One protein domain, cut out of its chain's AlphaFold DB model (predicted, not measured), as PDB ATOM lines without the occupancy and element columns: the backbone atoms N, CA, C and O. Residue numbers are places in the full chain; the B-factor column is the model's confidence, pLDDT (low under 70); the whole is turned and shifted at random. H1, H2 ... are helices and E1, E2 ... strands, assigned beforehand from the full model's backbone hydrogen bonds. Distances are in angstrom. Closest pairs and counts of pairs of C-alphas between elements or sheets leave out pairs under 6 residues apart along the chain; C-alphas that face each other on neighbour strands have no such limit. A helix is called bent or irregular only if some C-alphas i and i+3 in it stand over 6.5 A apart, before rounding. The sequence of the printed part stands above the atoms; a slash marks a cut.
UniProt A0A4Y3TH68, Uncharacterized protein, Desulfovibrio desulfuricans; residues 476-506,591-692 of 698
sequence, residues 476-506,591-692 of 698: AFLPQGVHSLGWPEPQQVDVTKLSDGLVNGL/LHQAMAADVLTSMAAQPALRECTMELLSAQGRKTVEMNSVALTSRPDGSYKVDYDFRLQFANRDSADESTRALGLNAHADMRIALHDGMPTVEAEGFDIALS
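This is residues 476 to 506 and 591 to 692 of the 698 residues of an uncharacterized protein of Desulfovibrio desulfuricans (UniProt A0A4Y3TH68). A long, twisted sheet of four strands forms one layer, and three helices, H1, H2 and H3, cover one of its faces as a second. The E3-E4 hairpin bends away at one end of the rod, and the loop from E2 to E3 extends the other. The 133 printed residues run H1 H2 H3 E1 E2 E3 E4; the sheet order is E1 - E2 - E3 - E4, antiparallel, a meander with each strand beside the one before. The class is mixed and the whole compact, radius of gyration of the C-alphas 16.2 A, spanning 58 by 28 by 26 A.

Edge strand E1, residues 622 to 634, pairs with E2, residues 640 to 651, by N 627 and O 647, 2.9 A. E2 pairs with E3, residues 663 to 676, by N 644 and O 669, 2.9 A. E3 pairs with edge strand E4, residues 679 to 692, by N 668 and O 688, 2.9 A; E4 bends by 57 degrees at residue 685. H1, residues 495 to 506, is on the sheet at a height of 7.5 A, its closest C-alphas to E4 being Ser 499 and Phe 687, 5.7 A. H2, residues 595 to 605, has a height of 10.9 A and touches H1 at a steep tilt of 48 degrees, closest C-alphas Leu 502 and Asp 598, 5.2 A. H3, residues 607 to 618, has a height of 10.5 A, runs across the strands at 70 degrees to E3 on the local plane, and touches H2 with residues 609 to 614 alone, closest C-alphas Ala 604 and Arg 610, 4.5 A. H1 and H3 are apart. Every O i to N i+4 pair is within hydrogen-bond range in H1 and H2, and 6 of 8 in H3, which is irregular: C-alphas 608 and 611 are 7.4 A apart.

E1 measures 37.3 A, E2 35.6 A, E3 40.9 A and E4 38.6 A from first to last C-alpha; H1 measures 16.9 A, H2 15.2 A and H3 17.5 A. H1 begins at C-alpha 495 (-6.728, -13.701, -6.598), and E4 ends at C-alpha 692 (-6.147, -15.178, 9.634).

The C-alphas of Ala 656 and Asp 677 are the two farthest apart, 58.7 A. Residues 507 to 590 are not printed, and C-alphas 506 and 591 are 7.8 A apart across the cut. The link from E2 to E3 is long, and its residues 653 to 660 have pLDDT under 70. Residues 476 to 494 hold no named element, but residues 484 to 485 pair with residues 691 to 692 of E4, parallel.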
ATOM      1  N   ALA A 476      -2.242  -2.286   4.631       90.25
ATOM      2  CA  ALA A 476      -1.204  -1.532   5.325       90.25
ATOM      3  C   ALA A 476      -0.300  -2.430   6.191       90.25
ATOM      4  O   ALA A 476       0.866  -2.091   6.396       90.25
ATOM      5  N   PHE A 477      -0.818  -3.557   6.694       87.56
ATOM      6  CA  PHE A 477      -0.073  -4.462   7.576       87.56
ATOM      7  C   PHE A 477       0.463  -5.712   6.880       87.56
ATOM      8  O   PHE A 477       1.504  -6.230   7.283       87.56
ATOM      9  N   LEU A 478      -0.229  -6.213   5.857       86.44
ATOM     10  CA  LEU A 478       0.202  -7.390   5.113       86.44
ATOM     11  C   LEU A 478       1.131  -7.005   3.956       86.44
ATOM     12  O   LEU A 478       0.788  -6.128   3.162       86.44
ATOM     13  N   PRO A 479       2.286  -7.681   3.801       84.12
ATOM     14  CA  PRO A 479       3.104  -7.532   2.607       84.12
ATOM     15  C   PRO A 479       2.325  -7.906   1.341       84.12
ATOM     16  O   PRO A 479       1.461  -8.784   1.354       84.12
ATOM     17  N   GLN A 480       2.682  -7.281   0.220       81.94
ATOM     18  CA  GLN A 480       2.076  -7.584  -1.075       81.94
ATOM     19  C   GLN A 480       2.186  -9.085  -1.405       81.94
ATOM     20  O   GLN A 480       3.268  -9.666  -1.322       81.94
ATOM     21  N   GLY A 481       1.066  -9.703  -1.791       80.56
ATOM     22  CA  GLY A 481       0.986 -11.131  -2.128       80.56
ATOM     23  C   GLY A 481       0.827 -12.078  -0.931       80.56
ATOM     24  O   GLY A 481       0.780 -13.292  -1.126       80.56
ATOM     25  N   VAL A 482       0.731 -11.559   0.299       86.19
ATOM     26  CA  VAL A 482       0.418 -12.355   1.494       86.19
ATOM     27  C   VAL A 482      -1.080 -12.287   1.776       86.19
ATOM     28  O   VAL A 482      -1.608 -11.239   2.128       86.19
ATOM     29  N   HIS A 483      -1.753 -13.434   1.669       88.62
ATOM     30  CA  HIS A 483      -3.213 -13.551   1.819       88.62
ATOM     31  C   HIS A 483      -3.641 -14.391   3.029       88.62
ATOM     32  O   HIS A 483      -4.830 -14.599   3.259       88.62
ATOM     33  N   SER A 484      -2.692 -14.924   3.798       88.69
ATOM     34  CA  SER A 484      -2.983 -15.767   4.960       88.69
ATOM     35  C   SER A 484      -1.964 -15.554   6.078       88.69
ATOM     36  O   SER A 484      -0.775 -15.380   5.812       88.69
ATOM     37  N   LEU A 485      -2.437 -15.579   7.325       86.62
ATOM     38  CA  LEU A 485      -1.631 -15.473   8.543       86.62
ATOM     39  C   LEU A 485      -1.966 -16.589   9.532       86.62
ATOM     40  O   LEU A 485      -3.130 -16.946   9.690       86.62
ATOM     41  N   GLY A 486      -0.957 -17.089  10.246       82.00
ATOM     42  CA  GLY A 486      -1.138 -18.065  11.328       82.00
ATOM     43  C   GLY A 486      -1.204 -19.532  10.890       82.00
ATOM     44  O   GLY A 486      -1.312 -20.414  11.742       82.00
ATOM     45  N   TRP A 487      -1.097 -19.815   9.587       79.62
ATOM     46  CA  TRP A 487      -0.853 -21.170   9.079       79.62
ATOM     47  C   TRP A 487       0.654 -21.449   8.947       79.62
ATOM     48  O   TRP A 487       1.421 -20.514   8.715       79.62
ATOM     49  N   PRO A 488       1.093 -22.719   9.085       71.44
ATOM     50  CA  PRO A 488       2.511 -23.084   8.995       71.44
ATOM     51  C   PRO A 488       3.140 -22.779   7.633       71.44
ATOM     52  O   PRO A 488       4.320 -22.450   7.560       71.44
ATOM     53  N   GLU A 489       2.351 -22.888   6.564       74.06
ATOM     54  CA  GLU A 489       2.772 -22.603   5.196       74.06
ATOM     55  C   GLU A 489       1.923 -21.463   4.612       74.06
ATOM     56  O   GLU A 489       0.705 -21.439   4.834       74.06
ATOM     57  N   PRO A 490       2.531 -20.515   3.869       74.12
ATOM     58  CA  PRO A 490       1.784 -19.468   3.185       74.12
ATOM     59  C   PRO A 490       0.852 -20.077   2.137       74.12
ATOM     60  O   PRO A 490       1.298 -20.819   1.259       74.12
ATOM     61  N   GLN A 491      -0.430 -19.719   2.181       80.75
ATOM     62  CA  GLN A 491      -1.369 -20.158   1.154       80.75
ATOM     63  C   GLN A 491      -1.109 -19.412  -0.156       80.75
ATOM     64  O   GLN A 491      -1.112 -18.180  -0.195       80.75
ATOM     65  N   GLN A 492      -0.898 -20.161  -1.239       85.06
ATOM     66  CA  GLN A 492      -0.793 -19.592  -2.581       85.06
ATOM     67  C   GLN A 492      -2.190 -19.277  -3.108       85.06
ATOM     68  O   GLN A 492      -2.927 -20.177  -3.510       85.06
ATOM     69  N   VAL A 493      -2.557 -17.999  -3.100       89.62
ATOM     70  CA  VAL A 493      -3.889 -17.554  -3.514       89.62
ATOM     71  C   VAL A 493      -3.851 -17.011  -4.935       89.62
ATOM     72  O   VAL A 493      -3.108 -16.081  -5.239       89.62
ATOM     73  N   ASP A 494      -4.688 -17.574  -5.805       92.25
ATOM     74  CA  ASP A 494      -4.927 -17.040  -7.143       92.25
ATOM     75  C   ASP A 494      -6.099 -16.053  -7.075       92.25
ATOM     76  O   ASP A 494      -7.270 -16.414  -7.221       92.25
ATOM     77  N   VAL A 495      -5.768 -14.799  -6.778       92.94
ATOM     78  CA  VAL A 495      -6.728 -13.701  -6.598       92.94
ATOM     79  C   VAL A 495      -7.574 -13.479  -7.857       92.94
ATOM     80  O   VAL A 495      -8.773 -13.222  -7.756       92.94
ATOM     81  N   THR A 496      -6.991 -13.660  -9.047       93.38
ATOM     82  CA  THR A 496      -7.706 -13.541 -10.325       93.38
ATOM     83  C   THR A 496      -8.802 -14.593 -10.441       93.38
ATOM     84  O   THR A 496      -9.939 -14.246 -10.734       93.38
ATOM     85  N   LYS A 497      -8.522 -15.861 -10.114       92.06
ATOM     86  CA  LYS A 497      -9.562 -16.906 -10.128       92.06
ATOM     87  C   LYS A 497     -10.669 -16.679  -9.100       92.06
ATOM     88  O   LYS A 497     -11.804 -17.078  -9.354       92.06
ATOM     89  N   LEU A 498     -10.361 -16.090  -7.941       93.38
ATOM     90  CA  LEU A 498     -11.395 -15.725  -6.962       93.38
ATOM     91  C   LEU A 498     -12.299 -14.619  -7.509       93.38
ATOM     92  O   LEU A 498     -13.521 -14.731  -7.428       93.38
ATOM     93  N   SER A 499     -11.690 -13.601  -8.119       94.44
ATOM     94  CA  SER A 499     -12.395 -12.511  -8.790       94.44
ATOM     95  C   SER A 499     -13.291 -13.027  -9.921       94.44
ATOM     96  O   SER A 499     -14.486 -12.729  -9.946       94.44
ATOM     97  N   ASP A 500     -12.759 -13.891 -10.791       93.25
ATOM     98  CA  ASP A 500     -13.511 -14.519 -11.879       93.25
ATOM     99  C   ASP A 500     -14.685 -15.344 -11.349       93.25
ATOM    100  O   ASP A 500     -15.776 -15.309 -11.916       93.25
ATOM    101  N   GLY A 501     -14.485 -16.094 -10.264       90.06
ATOM    102  CA  GLY A 501     -15.538 -16.890  -9.639       90.06
ATOM    103  C   GLY A 501     -16.704 -16.035  -9.136       90.06
ATOM    104  O   GLY A 501     -17.856 -16.345  -9.449       90.06
ATOM    105  N   LEU A 502     -16.412 -14.920  -8.457       92.81
ATOM    106  CA  LEU A 502     -17.418 -13.943  -8.026       92.81
ATOM    107  C   LEU A 502     -18.160 -13.321  -9.221       92.81
ATOM    108  O   LEU A 502     -19.389 -13.356  -9.281       92.81
ATOM    109  N   VAL A 503     -17.426 -12.800 -10.207       92.88
ATOM    110  CA  VAL A 503     -18.016 -12.161 -11.396       92.88
ATOM    111  C   VAL A 503     -18.861 -13.146 -12.204       92.88
ATOM    112  O   VAL A 503     -19.934 -12.788 -12.686       92.88
ATOM    113  N   ASN A 504     -18.422 -14.397 -12.345       90.56
ATOM    114  CA  ASN A 504     -19.185 -15.425 -13.048       90.56
ATOM    115  C   ASN A 504     -20.462 -15.819 -12.289       90.56
ATOM    116  O   ASN A 504     -21.479 -16.080 -12.932       90.56
ATOM    117  N   GLY A 505     -20.438 -15.831 -10.951       87.69
ATOM    118  CA  GLY A 505     -21.636 -16.017 -10.121       87.69
ATOM    119  C   GLY A 505     -22.670 -14.911 -10.348       87.69
ATOM    120  O   GLY A 505     -23.843 -15.192 -10.622       87.69
ATOM    121  N   LEU A 506     -22.212 -13.657 -10.368       89.12
ATOM    122  CA  LEU A 506     -23.045 -12.495 -10.687       89.12
ATOM    123  C   LEU A 506     -23.622 -12.572 -12.105       89.12
ATOM    124  O   LEU A 506     -24.835 -12.458 -12.272       89.12
ATOM    125  N   LEU A 591     -26.904  -8.035  -6.836       89.12
ATOM    126  CA  LEU A 591     -26.187  -7.453  -5.701       89.12
ATOM    127  C   LEU A 591     -26.889  -7.788  -4.379       89.12
ATOM    128  O   LEU A 591     -27.610  -6.966  -3.821       89.12
ATOM    129  N   HIS A 592     -26.708  -9.012  -3.890       81.94
ATOM    130  CA  HIS A 592     -27.331  -9.496  -2.650       81.94
ATOM    131  C   HIS A 592     -26.430 -10.491  -1.904       81.94
ATOM    132  O   HIS A 592     -25.412 -10.939  -2.432       81.94
ATOM    133  N   GLN A 593     -26.823 -10.916  -0.692       71.25
ATOM    134  CA  GLN A 593     -25.965 -11.726   0.193       71.25
ATOM    135  C   GLN A 593     -25.352 -12.996  -0.413       71.25
ATOM    136  O   GLN A 593     -24.357 -13.491   0.119       71.25
ATOM    137  N   ALA A 594     -25.922 -13.547  -1.491       77.19
ATOM    138  CA  ALA A 594     -25.396 -14.757  -2.123       77.19
ATOM    139  C   ALA A 594     -23.997 -14.549  -2.724       77.19
ATOM    140  O   ALA A 594     -23.273 -15.526  -2.881       77.19
ATOM    141  N   MET A 595     -23.571 -13.300  -2.936       85.00
ATOM    142  CA  MET A 595     -22.196 -12.963  -3.314       85.00
ATOM    143  C   MET A 595     -21.158 -13.521  -2.327       85.00
ATOM    144  O   MET A 595     -20.084 -13.961  -2.734       85.00
ATOM    145  N   ALA A 596     -21.494 -13.611  -1.035       85.94
ATOM    146  CA  ALA A 596     -20.618 -14.243  -0.050       85.94
ATOM    147  C   ALA A 596     -20.450 -15.746  -0.331       85.94
ATOM    148  O   ALA A 596     -19.369 -16.305  -0.141       85.94
ATOM    149  N   ALA A 597     -21.506 -16.408  -0.817       83.62
ATOM    150  CA  ALA A 597     -21.440 -17.803  -1.236       83.62
ATOM    151  C   ALA A 597     -20.588 -17.970  -2.500       83.62
ATOM    152  O   ALA A 597     -19.875 -18.967  -2.598       83.62
ATOM    153  N   ASP A 598     -20.602 -17.005  -3.424       87.50
ATOM    154  CA  ASP A 598     -19.724 -17.019  -4.598       87.50
ATOM    155  C   ASP A 598     -18.250 -16.881  -4.194       87.50
ATOM    156  O   ASP A 598     -17.414 -17.658  -4.666       87.50
ATOM    157  N   VAL A 599     -17.925 -15.988  -3.249       89.06
ATOM    158  CA  VAL A 599     -16.571 -15.883  -2.673       89.06
ATOM    159  C   VAL A 599     -16.155 -17.207  -2.029       89.06
ATOM    160  O   VAL A 599     -15.122 -17.772  -2.388       89.06
ATOM    161  N   LEU A 600     -16.972 -17.758  -1.127       88.25
ATOM    162  CA  LEU A 600     -16.650 -18.999  -0.411       88.25
ATOM    163  C   LEU A 600     -16.558 -20.218  -1.342       88.25
ATOM    164  O   LEU A 600     -15.679 -21.060  -1.167       88.25
ATOM    165  N   THR A 601     -17.426 -20.312  -2.350       85.38
ATOM    166  CA  THR A 601     -17.386 -21.383  -3.361       85.38
ATOM    167  C   THR A 601     -16.117 -21.282  -4.199       85.38
ATOM    168  O   THR A 601     -15.463 -22.295  -4.451       85.38
ATOM    169  N   SER A 602     -15.729 -20.062  -4.577       88.56
ATOM    170  CA  SER A 602     -14.493 -19.807  -5.321       88.56
ATOM    171  C   SER A 602     -13.259 -20.161  -4.497       88.56
ATOM    172  O   SER A 602     -12.338 -20.789  -5.019       88.56
ATOM    173  N   MET A 603     -13.261 -19.854  -3.196       89.94
ATOM    174  CA  MET A 603     -12.203 -20.289  -2.282       89.94
ATOM    175  C   MET A 603     -12.145 -21.820  -2.168       89.94
ATOM    176  O   MET A 603     -11.074 -22.399  -2.323       89.94
ATOM    177  N   ALA A 604     -13.285 -22.495  -1.981       86.69
ATOM    178  CA  ALA A 604     -13.348 -23.956  -1.869       86.69
ATOM    179  C   ALA A 604     -12.885 -24.683  -3.146       86.69
ATOM    180  O   ALA A 604     -12.400 -25.818  -3.079       86.69
ATOM    181  N   ALA A 605     -13.038 -24.041  -4.308       86.81
ATOM    182  CA  ALA A 605     -12.572 -24.551  -5.591       86.81
ATOM    183  C   ALA A 605     -11.045 -24.452  -5.761       86.81
ATOM    184  O   ALA A 605     -10.478 -25.204  -6.558       86.81
ATOM    185  N   GLN A 606     -10.365 -23.574  -5.014       89.62
ATOM    186  CA  GLN A 606      -8.906 -23.478  -5.033       89.62
ATOM    187  C   GLN A 606      -8.279 -24.490  -4.064       89.62
ATOM    188  O   GLN A 606      -8.533 -24.418  -2.861       89.62
ATOM    189  N   PRO A 607      -7.404 -25.403  -4.534       85.56
ATOM    190  CA  PRO A 607      -6.768 -26.391  -3.664       85.56
ATOM    191  C   PRO A 607      -6.039 -25.781  -2.460       85.56
ATOM    192  O   PRO A 607      -6.151 -26.319  -1.365       85.56
ATOM    193  N   ALA A 608      -5.364 -24.642  -2.652       86.00
ATOM    194  CA  ALA A 608      -4.625 -23.942  -1.599       86.00
ATOM    195  C   ALA A 608      -5.524 -23.313  -0.521       86.00
ATOM    196  O   ALA A 608      -5.083 -23.102   0.598       86.00
ATOM    197  N   LEU A 609      -6.792 -23.018  -0.818       86.62
ATOM    198  CA  LEU A 609      -7.705 -22.414   0.157       86.62
ATOM    199  C   LEU A 609      -8.724 -23.397   0.722       86.62
ATOM    200  O   LEU A 609      -9.365 -23.092   1.723       86.62
ATOM    201  N   ARG A 610      -8.858 -24.586   0.129       82.81
ATOM    202  CA  ARG A 610      -9.903 -25.551   0.472       82.81
ATOM    203  C   ARG A 610      -9.932 -25.907   1.956       82.81
ATOM    204  O   ARG A 610     -11.013 -25.940   2.538       82.81
ATOM    205  N   GLU A 611      -8.780 -26.171   2.569       81.50
ATOM    206  CA  GLU A 611      -8.712 -26.486   4.002       81.50
ATOM    207  C   GLU A 611      -9.126 -25.288   4.861       81.50
ATOM    208  O   GLU A 611     -10.002 -25.436   5.711       81.50
ATOM    209  N   CYS A 612      -8.601 -24.092   4.570       82.38
ATOM    210  CA  CYS A 612      -8.986 -22.852   5.249       82.38
ATOM    211  C   CYS A 612     -10.490 -22.570   5.123       82.38
ATOM    212  O   CYS A 612     -11.135 -22.198   6.101       82.38
ATOM    213  N   THR A 613     -11.077 -22.780   3.940       82.94
ATOM    214  CA  THR A 613     -12.518 -22.611   3.716       82.94
ATOM    215  C   THR A 613     -13.329 -23.597   4.547       82.94
ATOM    216  O   THR A 613     -14.315 -23.204   5.166       82.94
ATOM    217  N   MET A 614     -12.923 -24.867   4.603       80.12
ATOM    218  CA  MET A 614     -13.619 -25.866   5.418       80.12
ATOM    219  C   MET A 614     -13.482 -25.582   6.919       80.12
ATOM    220  O   MET A 614     -14.455 -25.758   7.655       80.12
ATOM    221  N   GLU A 615     -12.316 -25.117   7.371       80.44
ATOM    222  CA  GLU A 615     -12.080 -24.701   8.759       80.44
ATOM    223  C   GLU A 615     -12.990 -23.515   9.127       80.44
ATOM    224  O   GLU A 615     -13.715 -23.583  10.117       80.44
ATOM    225  N   LEU A 616     -13.068 -22.487   8.273       78.38
ATOM    226  CA  LEU A 616     -13.943 -21.326   8.469       78.38
ATOM    227  C   LEU A 616     -15.435 -21.711   8.503       78.38
ATOM    228  O   LEU A 616     -16.178 -21.226   9.352       78.38
ATOM    229  N   LEU A 617     -15.882 -22.600   7.606       75.88
ATOM    230  CA  LEU A 617     -17.278 -23.058   7.536       75.88
ATOM    231  C   LEU A 617     -17.685 -23.973   8.702       75.88
ATOM    232  O   LEU A 617     -18.876 -24.106   8.989       75.88
ATOM    233  N   SER A 618     -16.719 -24.629   9.348       75.81
ATOM    234  CA  SER A 618     -16.954 -25.532  10.483       75.81
ATOM    235  C   SER A 618     -16.617 -24.913  11.843       75.81
ATOM    236  O   SER A 618     -16.813 -25.575  12.867       75.81
ATOM    237  N   ALA A 619     -16.169 -23.652  11.865       73.25
ATOM    238  CA  ALA A 619     -15.807 -22.922  13.070       73.25
ATOM    239  C   ALA A 619     -16.980 -22.843  14.064       73.25
ATOM    240  O   ALA A 619     -18.088 -22.430  13.715       73.25
ATOM    241  N   GLN A 620     -16.731 -23.220  15.322       70.94
ATOM    242  CA  GLN A 620     -17.732 -23.184  16.403       70.94
ATOM    243  C   GLN A 620     -17.531 -22.010  17.378       70.94
ATOM    244  O   GLN A 620     -18.227 -21.909  18.394       70.94
ATOM    245  N   GLY A 621     -16.572 -21.127  17.076       70.94
ATOM    246  CA  GLY A 621     -16.288 -19.915  17.842       70.94
ATOM    247  C   GLY A 621     -17.444 -18.908  17.823       70.94
ATOM    248  O   GLY A 621     -18.371 -18.990  17.011       70.94
ATOM    249  N   ARG A 622     -17.405 -17.923  18.727       80.69
ATOM    250  CA  ARG A 622     -18.405 -16.843  18.737       80.69
ATOM    251  C   ARG A 622     -18.122 -15.908  17.569       80.69
ATOM    252  O   ARG A 622     -17.031 -15.356  17.485       80.69
ATOM    253  N   LYS A 623     -19.103 -15.679  16.700       84.62
ATOM    254  CA  LYS A 623     -18.962 -14.708  15.613       84.62
ATOM    255  C   LYS A 623     -18.945 -13.282  16.187       84.62
ATOM    256  O   LYS A 623     -19.901 -12.884  16.852       84.62
ATOM    257  N   THR A 624     -17.848 -12.556  15.989       86.56
ATOM    258  CA  THR A 624     -17.655 -11.164  16.439       86.56
ATOM    259  C   THR A 624     -17.805 -10.158  15.311       86.56
ATOM    260  O   THR A 624     -18.179  -9.020  15.572       86.56
ATOM    261  N   VAL A 625     -17.575 -10.581  14.065       89.75
ATOM    262  CA  VAL A 625     -17.881  -9.793  12.867       89.75
ATOM    263  C   VAL A 625     -18.620 -10.664  11.863       89.75
ATOM    264  O   VAL A 625     -18.185 -11.772  11.547       89.75
ATOM    265  N   GLU A 626     -19.734 -10.139  11.359       89.62
ATOM    266  CA  GLU A 626     -20.452 -10.643  10.194       89.62
ATOM    267  C   GLU A 626     -20.863  -9.455   9.342       89.62
ATOM    268  O   GLU A 626     -21.835  -8.772   9.656       89.62
ATOM    269  N   MET A 627     -20.098  -9.184   8.290       86.56
ATOM    270  CA  MET A 627     -20.411  -8.117   7.355       86.56
ATOM    271  C   MET A 627     -20.445  -8.651   5.936       86.56
ATOM    272  O   MET A 627     -19.572  -9.409   5.524       86.56
ATOM    273  N   ASN A 628     -21.461  -8.222   5.205       87.75
ATOM    274  CA  ASN A 628     -21.659  -8.511   3.799       87.75
ATOM    275  C   ASN A 628     -22.335  -7.277   3.196       87.75
ATOM    276  O   ASN A 628     -23.562  -7.180   3.215       87.75
ATOM    277  N   SER A 629     -21.537  -6.285   2.810       88.00
ATOM    278  CA  SER A 629     -22.025  -4.970   2.395       88.00
ATOM    279  C   SER A 629     -21.671  -4.680   0.949       88.00
ATOM    280  O   SER A 629     -20.588  -5.021   0.477       88.00
ATOM    281  N   VAL A 630     -22.591  -4.005   0.270       91.00
ATOM    282  CA  VAL A 630     -22.428  -3.531  -1.102       91.00
ATOM    283  C   VAL A 630     -22.687  -2.029  -1.115       91.00
ATOM    284  O   VAL A 630     -23.700  -1.563  -0.582       91.00
ATOM    285  N   ALA A 631     -21.787  -1.275  -1.735       93.62
ATOM    286  CA  ALA A 631     -21.948   0.148  -1.986       93.62
ATOM    287  C   ALA A 631     -21.792   0.451  -3.479       93.62
ATOM    288  O   ALA A 631     -20.996  -0.170  -4.179       93.62
ATOM    289  N   LEU A 632     -22.569   1.415  -3.961       95.19
ATOM    290  CA  LEU A 632     -22.586   1.860  -5.346       95.19
ATOM    291  C   LEU A 632     -22.119   3.310  -5.449       95.19
ATOM    292  O   LEU A 632     -22.516   4.163  -4.659       95.19
ATOM    293  N   THR A 633     -21.324   3.613  -6.468       96.00
ATOM    294  CA  THR A 633     -20.996   4.994  -6.844       96.00
ATOM    295  C   THR A 633     -21.279   5.187  -8.323       96.00
ATOM    296  O   THR A 633     -20.701   4.488  -9.160       96.00
ATOM    297  N   SER A 634     -22.164   6.125  -8.662       93.25
ATOM    298  CA  SER A 634     -22.458   6.439 -10.060       93.25
ATOM    299  C   SER A 634     -21.265   7.137 -10.712       93.25
ATOM    300  O   SER A 634     -20.599   7.988 -10.114       93.25
ATOM    301  N   ARG A 635     -20.972   6.765 -11.958       93.44
ATOM    302  CA  ARG A 635     -19.878   7.341 -12.739       93.44
ATOM    303  C   ARG A 635     -20.414   8.256 -13.841       93.44
ATOM    304  O   ARG A 635     -21.523   8.050 -14.333       93.44
ATOM    305  N   PRO A 636     -19.620   9.249 -14.284       89.75
ATOM    306  CA  PRO A 636     -20.024  10.153 -15.364       89.75
ATOM    307  C   PRO A 636     -20.328   9.459 -16.700       89.75
ATOM    308  O   PRO A 636     -21.022  10.031 -17.534       89.75
ATOM    309  N   ASP A 637     -19.800   8.253 -16.919       90.31
ATOM    310  CA  ASP A 637     -20.021   7.451 -18.126       90.31
ATOM    311  C   ASP A 637     -21.326   6.631 -18.091       90.31
ATOM    312  O   ASP A 637     -21.594   5.872 -19.020       90.31
ATOM    313  N   GLY A 638     -22.136   6.781 -17.036       88.19
ATOM    314  CA  GLY A 638     -23.380   6.035 -16.838       88.19
ATOM    315  C   GLY A 638     -23.184   4.621 -16.283       88.19
ATOM    316  O   GLY A 638     -24.159   3.891 -16.138       88.19
ATOM    317  N   SER A 639     -21.948   4.217 -15.969       94.31
ATOM    318  CA  SER A 639     -21.674   2.978 -15.237       94.31
ATOM    319  C   SER A 639     -21.700   3.198 -13.721       94.31
ATOM    320  O   SER A 639     -21.717   4.327 -13.223       94.31
ATOM    321  N   TYR A 640     -21.684   2.104 -12.968       95.56
ATOM    322  CA  TYR A 640     -21.674   2.102 -11.511       95.56
ATOM    323  C   TYR A 640     -20.427   1.376 -11.017       95.56
ATOM    324  O   TYR A 640     -20.184   0.228 -11.394       95.56
ATOM    325  N   LYS A 641     -19.644   2.035 -10.157       96.19
ATOM    326  CA  LYS A 641     -18.657   1.345  -9.322       96.19
ATOM    327  C   LYS A 641     -19.413   0.587  -8.238       96.19
ATOM    328  O   LYS A 641     -20.291   1.173  -7.607       96.19
ATOM    329  N   VAL A 642     -19.053  -0.668  -8.023       95.62
ATOM    330  CA  VAL A 642     -19.545  -1.500  -6.930       95.62
ATOM    331  C   VAL A 642     -18.375  -1.804  -6.005       95.62
ATOM    332  O   VAL A 642     -17.403  -2.425  -6.429       95.62
ATOM    333  N   ASP A 643     -18.488  -1.375  -4.757       95.06
ATOM    334  CA  ASP A 643     -17.587  -1.726  -3.667       95.06
ATOM    335  C   ASP A 643     -18.259  -2.830  -2.848       95.06
ATOM    336  O   ASP A 643     -19.350  -2.638  -2.301       95.06
ATOM    337  N   TYR A 644     -17.645  -4.009  -2.811       94.62
ATOM    338  CA  TYR A 644     -18.159  -5.167  -2.091       94.62
ATOM    339  C   TYR A 644     -17.210  -5.568  -0.970       94.62
ATOM    340  O   TYR A 644     -16.048  -5.865  -1.233       94.62
ATOM    341  N   ASP A 645     -17.723  -5.652   0.255       93.12
ATOM    342  CA  ASP A 645     -16.964  -6.073   1.429       93.12
ATOM    343  C   ASP A 645     -17.636  -7.261   2.116       93.12
ATOM    344  O   ASP A 645     -18.780  -7.191   2.581       93.12
ATOM    345  N   PHE A 646     -16.880  -8.346   2.249       93.88
ATOM    346  CA  PHE A 646     -17.287  -9.542   2.969       93.88
ATOM    347  C   PHE A 646     -16.288  -9.862   4.071       93.88
ATOM    348  O   PHE A 646     -15.127 -10.188   3.817       93.88
ATOM    349  N   ARG A 647     -16.747  -9.790   5.322       93.94
ATOM    350  CA  ARG A 647     -15.911 -10.038   6.494       93.94
ATOM    351  C   ARG A 647     -16.581 -10.968   7.473       93.94
ATOM    352  O   ARG A 647     -17.745 -10.794   7.837       93.94
ATOM    353  N   LEU A 648     -15.798 -11.919   7.954       92.06
ATOM    354  CA  LEU A 648     -16.176 -12.817   9.028       92.06
ATOM    355  C   LEU A 648     -15.059 -12.842  10.056       92.06
ATOM    356  O   LEU A 648     -13.895 -13.019   9.706       92.06
ATOM    357  N   GLN A 649     -15.420 -12.721  11.326       91.81
ATOM    358  CA  GLN A 649     -14.508 -13.002  12.420       91.81
ATOM    359  C   GLN A 649     -15.189 -13.913  13.428       91.81
ATOM    360  O   GLN A 649     -16.271 -13.611  13.931       91.81
ATOM    361  N   PHE A 650     -14.507 -15.000  13.759       88.19
ATOM    362  CA  PHE A 650     -14.801 -15.846  14.899       88.19
ATOM    363  C   PHE A 650     -13.772 -15.554  15.989       88.19
ATOM    364  O   PHE A 650     -12.568 -15.525  15.726       88.19
ATOM    365  N   ALA A 651     -14.250 -15.319  17.204       83.19
ATOM    366  CA  ALA A 651     -13.447 -15.287  18.414       83.19
ATOM    367  C   ALA A 651     -13.474 -16.652  19.092       83.19
ATOM    368  O   ALA A 651     -14.433 -17.426  18.940       83.19
ATOM    369  N   ASN A 652     -12.447 -16.914  19.894       76.25
ATOM    370  CA  ASN A 652     -12.404 -18.149  20.644       76.25
ATOM    371  C   ASN A 652     -13.463 -18.167  21.749       76.25
ATOM    372  O   ASN A 652     -13.666 -17.175  22.452       76.25
ATOM    373  N   ARG A 653     -14.159 -19.299  21.866       64.44
ATOM    374  CA  ARG A 653     -15.154 -19.555  22.909       64.44
ATOM    375  C   ARG A 653     -14.525 -20.232  24.130       64.44
ATOM    376  O   ARG A 653     -14.961 -19.943  25.239       64.44
ATOM    377  N   ASP A 654     -13.519 -21.082  23.922       63.66
ATOM    378  CA  ASP A 654     -12.734 -21.739  24.968       63.66
ATOM    379  C   ASP A 654     -11.267 -21.859  24.519       63.66
ATOM    380  O   ASP A 654     -10.954 -22.486  23.508       63.66
ATOM    381  N   SER A 655     -10.345 -21.256  25.273       57.59
ATOM    382  CA  SER A 655      -8.908 -21.289  24.973       57.59
ATOM    383  C   SER A 655      -8.318 -22.704  24.921       57.59
ATOM    384  O   SER A 655      -7.267 -22.884  24.310       57.59
ATOM    385  N   ALA A 656      -8.967 -23.691  25.549       55.62
ATOM    386  CA  ALA A 656      -8.505 -25.078  25.588       55.62
ATOM    387  C   ALA A 656      -9.009 -25.945  24.415       55.62
ATOM    388  O   ALA A 656      -8.460 -27.025  24.194       55.62
ATOM    389  N   ASP A 657     -10.025 -25.501  23.665       58.16
ATOM    390  CA  ASP A 657     -10.615 -26.264  22.559       58.16
ATOM    391  C   ASP A 657     -10.135 -25.733  21.197       58.16
ATOM    392  O   ASP A 657     -10.397 -24.600  20.790       58.16
ATOM    393  N   GLU A 658      -9.416 -26.575  20.451       55.69
ATOM    394  CA  GLU A 658      -8.929 -26.222  19.116       55.69
ATOM    395  C   GLU A 658     -10.057 -26.021  18.090       55.69
ATOM    396  O   GLU A 658      -9.851 -25.340  17.085       55.69
ATOM    397  N   SER A 659     -11.250 -26.577  18.324       51.25
ATOM    398  CA  SER A 659     -12.406 -26.431  17.426       51.25
ATOM    399  C   SER A 659     -13.080 -25.056  17.511       51.25
ATOM    400  O   SER A 659     -13.884 -24.694  16.644       51.25
ATOM    401  N   THR A 660     -12.721 -24.258  18.521       59.88
ATOM    402  CA  THR A 660     -13.215 -22.893  18.716       59.88
ATOM    403  C   THR A 660     -12.188 -21.824  18.347       59.88
ATOM    404  O   THR A 660     -12.411 -20.663  18.657       59.88
ATOM    405  N   ARG A 661     -11.093 -22.168  17.652       71.12
ATOM    406  CA  ARG A 661     -10.034 -21.222  17.240       71.12
ATOM    407  C   ARG A 661     -10.567 -19.927  16.617       71.12
ATOM    408  O   ARG A 661     -11.537 -19.920  15.859       71.12
ATOM    409  N   ALA A 662      -9.867 -18.831  16.907       83.19
ATOM    410  CA  ALA A 662     -10.151 -17.534  16.318       83.19
ATOM    411  C   ALA A 662      -9.728 -17.509  14.840       83.19
ATOM    412  O   ALA A 662      -8.555 -17.714  14.514       83.19
ATOM    413  N   LEU A 663     -10.695 -17.262  13.957       88.69
ATOM    414  CA  LEU A 663     -10.538 -17.310  12.502       88.69
ATOM    415  C   LEU A 663     -11.135 -16.057  11.871       88.69
ATOM    416  O   LEU A 663     -12.247 -15.659  12.219       88.69
ATOM    417  N   GLY A 664     -10.402 -15.454  10.943       91.81
ATOM    418  CA  GLY A 664     -10.799 -14.248  10.231       91.81
ATOM    419  C   GLY A 664     -10.786 -14.441   8.719       91.81
ATOM    420  O   GLY A 664      -9.884 -15.077   8.176       91.81
ATOM    421  N   LEU A 665     -11.768 -13.847   8.047       94.38
ATOM    422  CA  LEU A 665     -11.818 -13.646   6.603       94.38
ATOM    423  C   LEU A 665     -12.139 -12.179   6.335       94.38
ATOM    424  O   LEU A 665     -13.061 -11.623   6.932       94.38
ATOM    425  N   ASN A 666     -11.404 -11.588   5.405       96.00
ATOM    426  CA  ASN A 666     -11.688 -10.282   4.846       96.00
ATOM    427  C   ASN A 666     -11.522 -10.368   3.334       96.00
ATOM    428  O   ASN A 666     -10.435 -10.691   2.867       96.00
ATOM    429  N   ALA A 667     -12.591 -10.142   2.584       95.62
ATOM    430  CA  ALA A 667     -12.583 -10.110   1.133       95.62
ATOM    431  C   ALA A 667     -13.199  -8.798   0.660       95.62
ATOM    432  O   ALA A 667     -14.244  -8.383   1.163       95.62
ATOM    433  N   HIS A 668     -12.553  -8.178  -0.318       96.00
ATOM    434  CA  HIS A 668     -13.002  -6.937  -0.923       96.00
ATOM    435  C   HIS A 668     -12.964  -7.065  -2.441       96.00
ATOM    436  O   HIS A 668     -11.979  -7.569  -2.989       96.00
ATOM    437  N   ALA A 669     -14.005  -6.597  -3.119       95.88
ATOM    438  CA  ALA A 669     -14.050  -6.546  -4.571       95.88
ATOM    439  C   ALA A 669     -14.491  -5.167  -5.061       95.88
ATOM    440  O   ALA A 669     -15.542  -4.665  -4.667       95.88
ATOM    441  N   ASP A 670     -13.707  -4.615  -5.981       95.69
ATOM    442  CA  ASP A 670     -14.078  -3.481  -6.814       95.69
ATOM    443  C   ASP A 670     -14.617  -4.038  -8.136       95.69
ATOM    444  O   ASP A 670     -13.928  -4.781  -8.844       95.69
ATOM    445  N   MET A 671     -15.849  -3.692  -8.493       96.00
ATOM    446  CA  MET A 671     -16.465  -4.106  -9.754       96.00
ATOM    447  C   MET A 671     -17.087  -2.913 -10.469       96.00
ATOM    448  O   MET A 671     -17.382  -1.876  -9.877       96.00
ATOM    449  N   ARG A 672     -17.333  -3.083 -11.763       95.56
ATOM    450  CA  ARG A 672     -18.063  -2.135 -12.595       95.56
ATOM    451  C   ARG A 672     -19.301  -2.805 -13.152       95.56
ATOM    452  O   ARG A 672     -19.192  -3.860 -13.772       95.56
ATOM    453  N   ILE A 673     -20.455  -2.168 -12.972       95.00
ATOM    454  CA  ILE A 673     -21.690  -2.540 -13.658       95.00
ATOM    455  C   ILE A 673     -22.020  -1.481 -14.704       95.00
ATOM    456  O   ILE A 673     -22.085  -0.293 -14.395       95.00
ATOM    457  N   ALA A 674     -22.248  -1.913 -15.940       92.19
ATOM    458  CA  ALA A 674     -22.690  -1.054 -17.033       92.19
ATOM    459  C   ALA A 674     -23.907  -1.664 -17.729       92.19
ATOM    460  O   ALA A 674     -24.016  -2.887 -17.852       92.19
ATOM    461  N   LEU A 675     -24.813  -0.813 -18.213       88.62
ATOM    462  CA  LEU A 675     -25.930  -1.241 -19.046       88.62
ATOM    463  C   LEU A 675     -25.525  -1.196 -20.526       88.62
ATOM    464  O   LEU A 675     -25.279  -0.126 -21.078       88.62
ATOM    465  N   HIS A 676     -25.508  -2.356 -21.180       81.69
ATOM    466  CA  HIS A 676     -25.317  -2.486 -22.625       81.69
ATOM    467  C   HIS A 676     -26.592  -3.060 -23.245       81.69
ATOM    468  O   HIS A 676     -27.086  -4.093 -22.802       81.69
ATOM    469  N   ASP A 677     -27.181  -2.346 -24.210       79.38
ATOM    470  CA  ASP A 677     -28.486  -2.673 -24.812       79.38
ATOM    471  C   ASP A 677     -29.601  -2.929 -23.777       79.38
ATOM    472  O   ASP A 677     -30.500  -3.750 -23.955       79.38
ATOM    473  N   GLY A 678     -29.538  -2.207 -22.652       75.94
ATOM    474  CA  GLY A 678     -30.492  -2.329 -21.552       75.94
ATOM    475  C   GLY A 678     -30.316  -3.576 -20.681       75.94
ATOM    476  O   GLY A 678     -31.184  -3.815 -19.838       75.94
ATOM    477  N   MET A 679     -29.234  -4.342 -20.848       82.00
ATOM    478  CA  MET A 679     -28.868  -5.485 -20.006       82.00
ATOM    479  C   MET A 679     -27.646  -5.154 -19.136       82.00
ATOM    480  O   MET A 679     -26.698  -4.540 -19.633       82.00
ATOM    481  N   PRO A 680     -27.642  -5.539 -17.845       87.25
ATOM    482  CA  PRO A 680     -26.495  -5.323 -16.977       87.25
ATOM    483  C   PRO A 680     -25.337  -6.238 -17.373       87.25
ATOM    484  O   PRO A 680     -25.499  -7.433 -17.601       87.25
ATOM    485  N   THR A 681     -24.150  -5.652 -17.431       90.00
ATOM    486  CA  THR A 681     -22.870  -6.344 -17.578       90.00
ATOM    487  C   THR A 681     -22.011  -6.018 -16.371       90.00
ATOM    488  O   THR A 681     -22.086  -4.904 -15.853       90.00
ATOM    489  N   VAL A 682     -21.223  -6.988 -15.909       92.88
ATOM    490  CA  VAL A 682     -20.343  -6.835 -14.747       92.88
ATOM    491  C   VAL A 682     -18.910  -7.228 -15.092       92.88
ATOM    492  O   VAL A 682     -18.660  -8.262 -15.723       92.88
ATOM    493  N   GLU A 683     -17.973  -6.397 -14.656       93.19
ATOM    494  CA  GLU A 683     -16.533  -6.584 -14.810       93.19
ATOM    495  C   GLU A 683     -15.843  -6.375 -13.461       93.19
ATOM    496  O   GLU A 683     -16.220  -5.483 -12.702       93.19
ATOM    497  N   ALA A 684     -14.832  -7.188 -13.153       94.06
ATOM    498  CA  ALA A 684     -13.975  -6.942 -11.999       94.06
ATOM    499  C   ALA A 684     -12.941  -5.862 -12.323       94.06
ATOM    500  O   ALA A 684     -12.292  -5.907 -13.368       94.06
ATOM    501  N   GLU A 685     -12.754  -4.933 -11.394       94.25
ATOM    502  CA  GLU A 685     -11.688  -3.930 -11.425       94.25
ATOM    503  C   GLU A 685     -10.607  -4.221 -10.373       94.25
ATOM    504  O   GLU A 685      -9.440  -3.885 -10.574       94.25
ATOM    505  N   GLY A 686     -10.972  -4.896  -9.281       93.19
ATOM    506  CA  GLY A 686     -10.060  -5.295  -8.217       93.19
ATOM    507  C   GLY A 686     -10.663  -6.384  -7.336       93.19
ATOM    508  O   GLY A 686     -11.874  -6.464  -7.153       93.19
ATOM    509  N   PHE A 687      -9.812  -7.242  -6.786       94.25
ATOM    510  CA  PHE A 687     -10.200  -8.206  -5.762       94.25
ATOM    511  C   PHE A 687      -9.036  -8.383  -4.803       94.25
ATOM    512  O   PHE A 687      -7.880  -8.426  -5.226       94.25
ATOM    513  N   ASP A 688      -9.335  -8.487  -3.520       94.12
ATOM    514  CA  ASP A 688      -8.351  -8.782  -2.496       94.12
ATOM    515  C   ASP A 688      -8.971  -9.650  -1.411       94.12
ATOM    516  O   ASP A 688     -10.178  -9.607  -1.160       94.12
ATOM    517  N   ILE A 689      -8.134 -10.460  -0.782       94.25
ATOM    518  CA  ILE A 689      -8.559 -11.369   0.270       94.25
ATOM    519  C   ILE A 689      -7.435 -11.585   1.269       94.25
ATOM    520  O   ILE A 689      -6.273 -11.769   0.904       94.25
ATOM    521  N   ALA A 690      -7.808 -11.624   2.538       93.94
ATOM    522  CA  ALA A 690      -6.943 -12.029   3.620       93.94
ATOM    523  C   ALA A 690      -7.671 -12.987   4.559       93.94
ATOM    524  O   ALA A 690      -8.860 -12.840   4.857       93.94
ATOM    525  N   LEU A 691      -6.916 -13.959   5.052       92.94
ATOM    526  CA  LEU A 691      -7.333 -14.950   6.028       92.94
ATOM    527  C   LEU A 691      -6.422 -14.863   7.244       92.94
ATOM    528  O   LEU A 691      -5.214 -14.662   7.113       92.94
ATOM    529  N   SER A 692      -6.969 -15.068   8.434       90.56
ATOM    530  CA  SER A 692      -6.147 -15.178   9.634       90.56
ATOM    531  C   SER A 692      -6.601 -16.303  10.543       90.56
ATOM    532  O   SER A 692      -7.794 -16.542  10.731       90.56
TER     533      SER A 692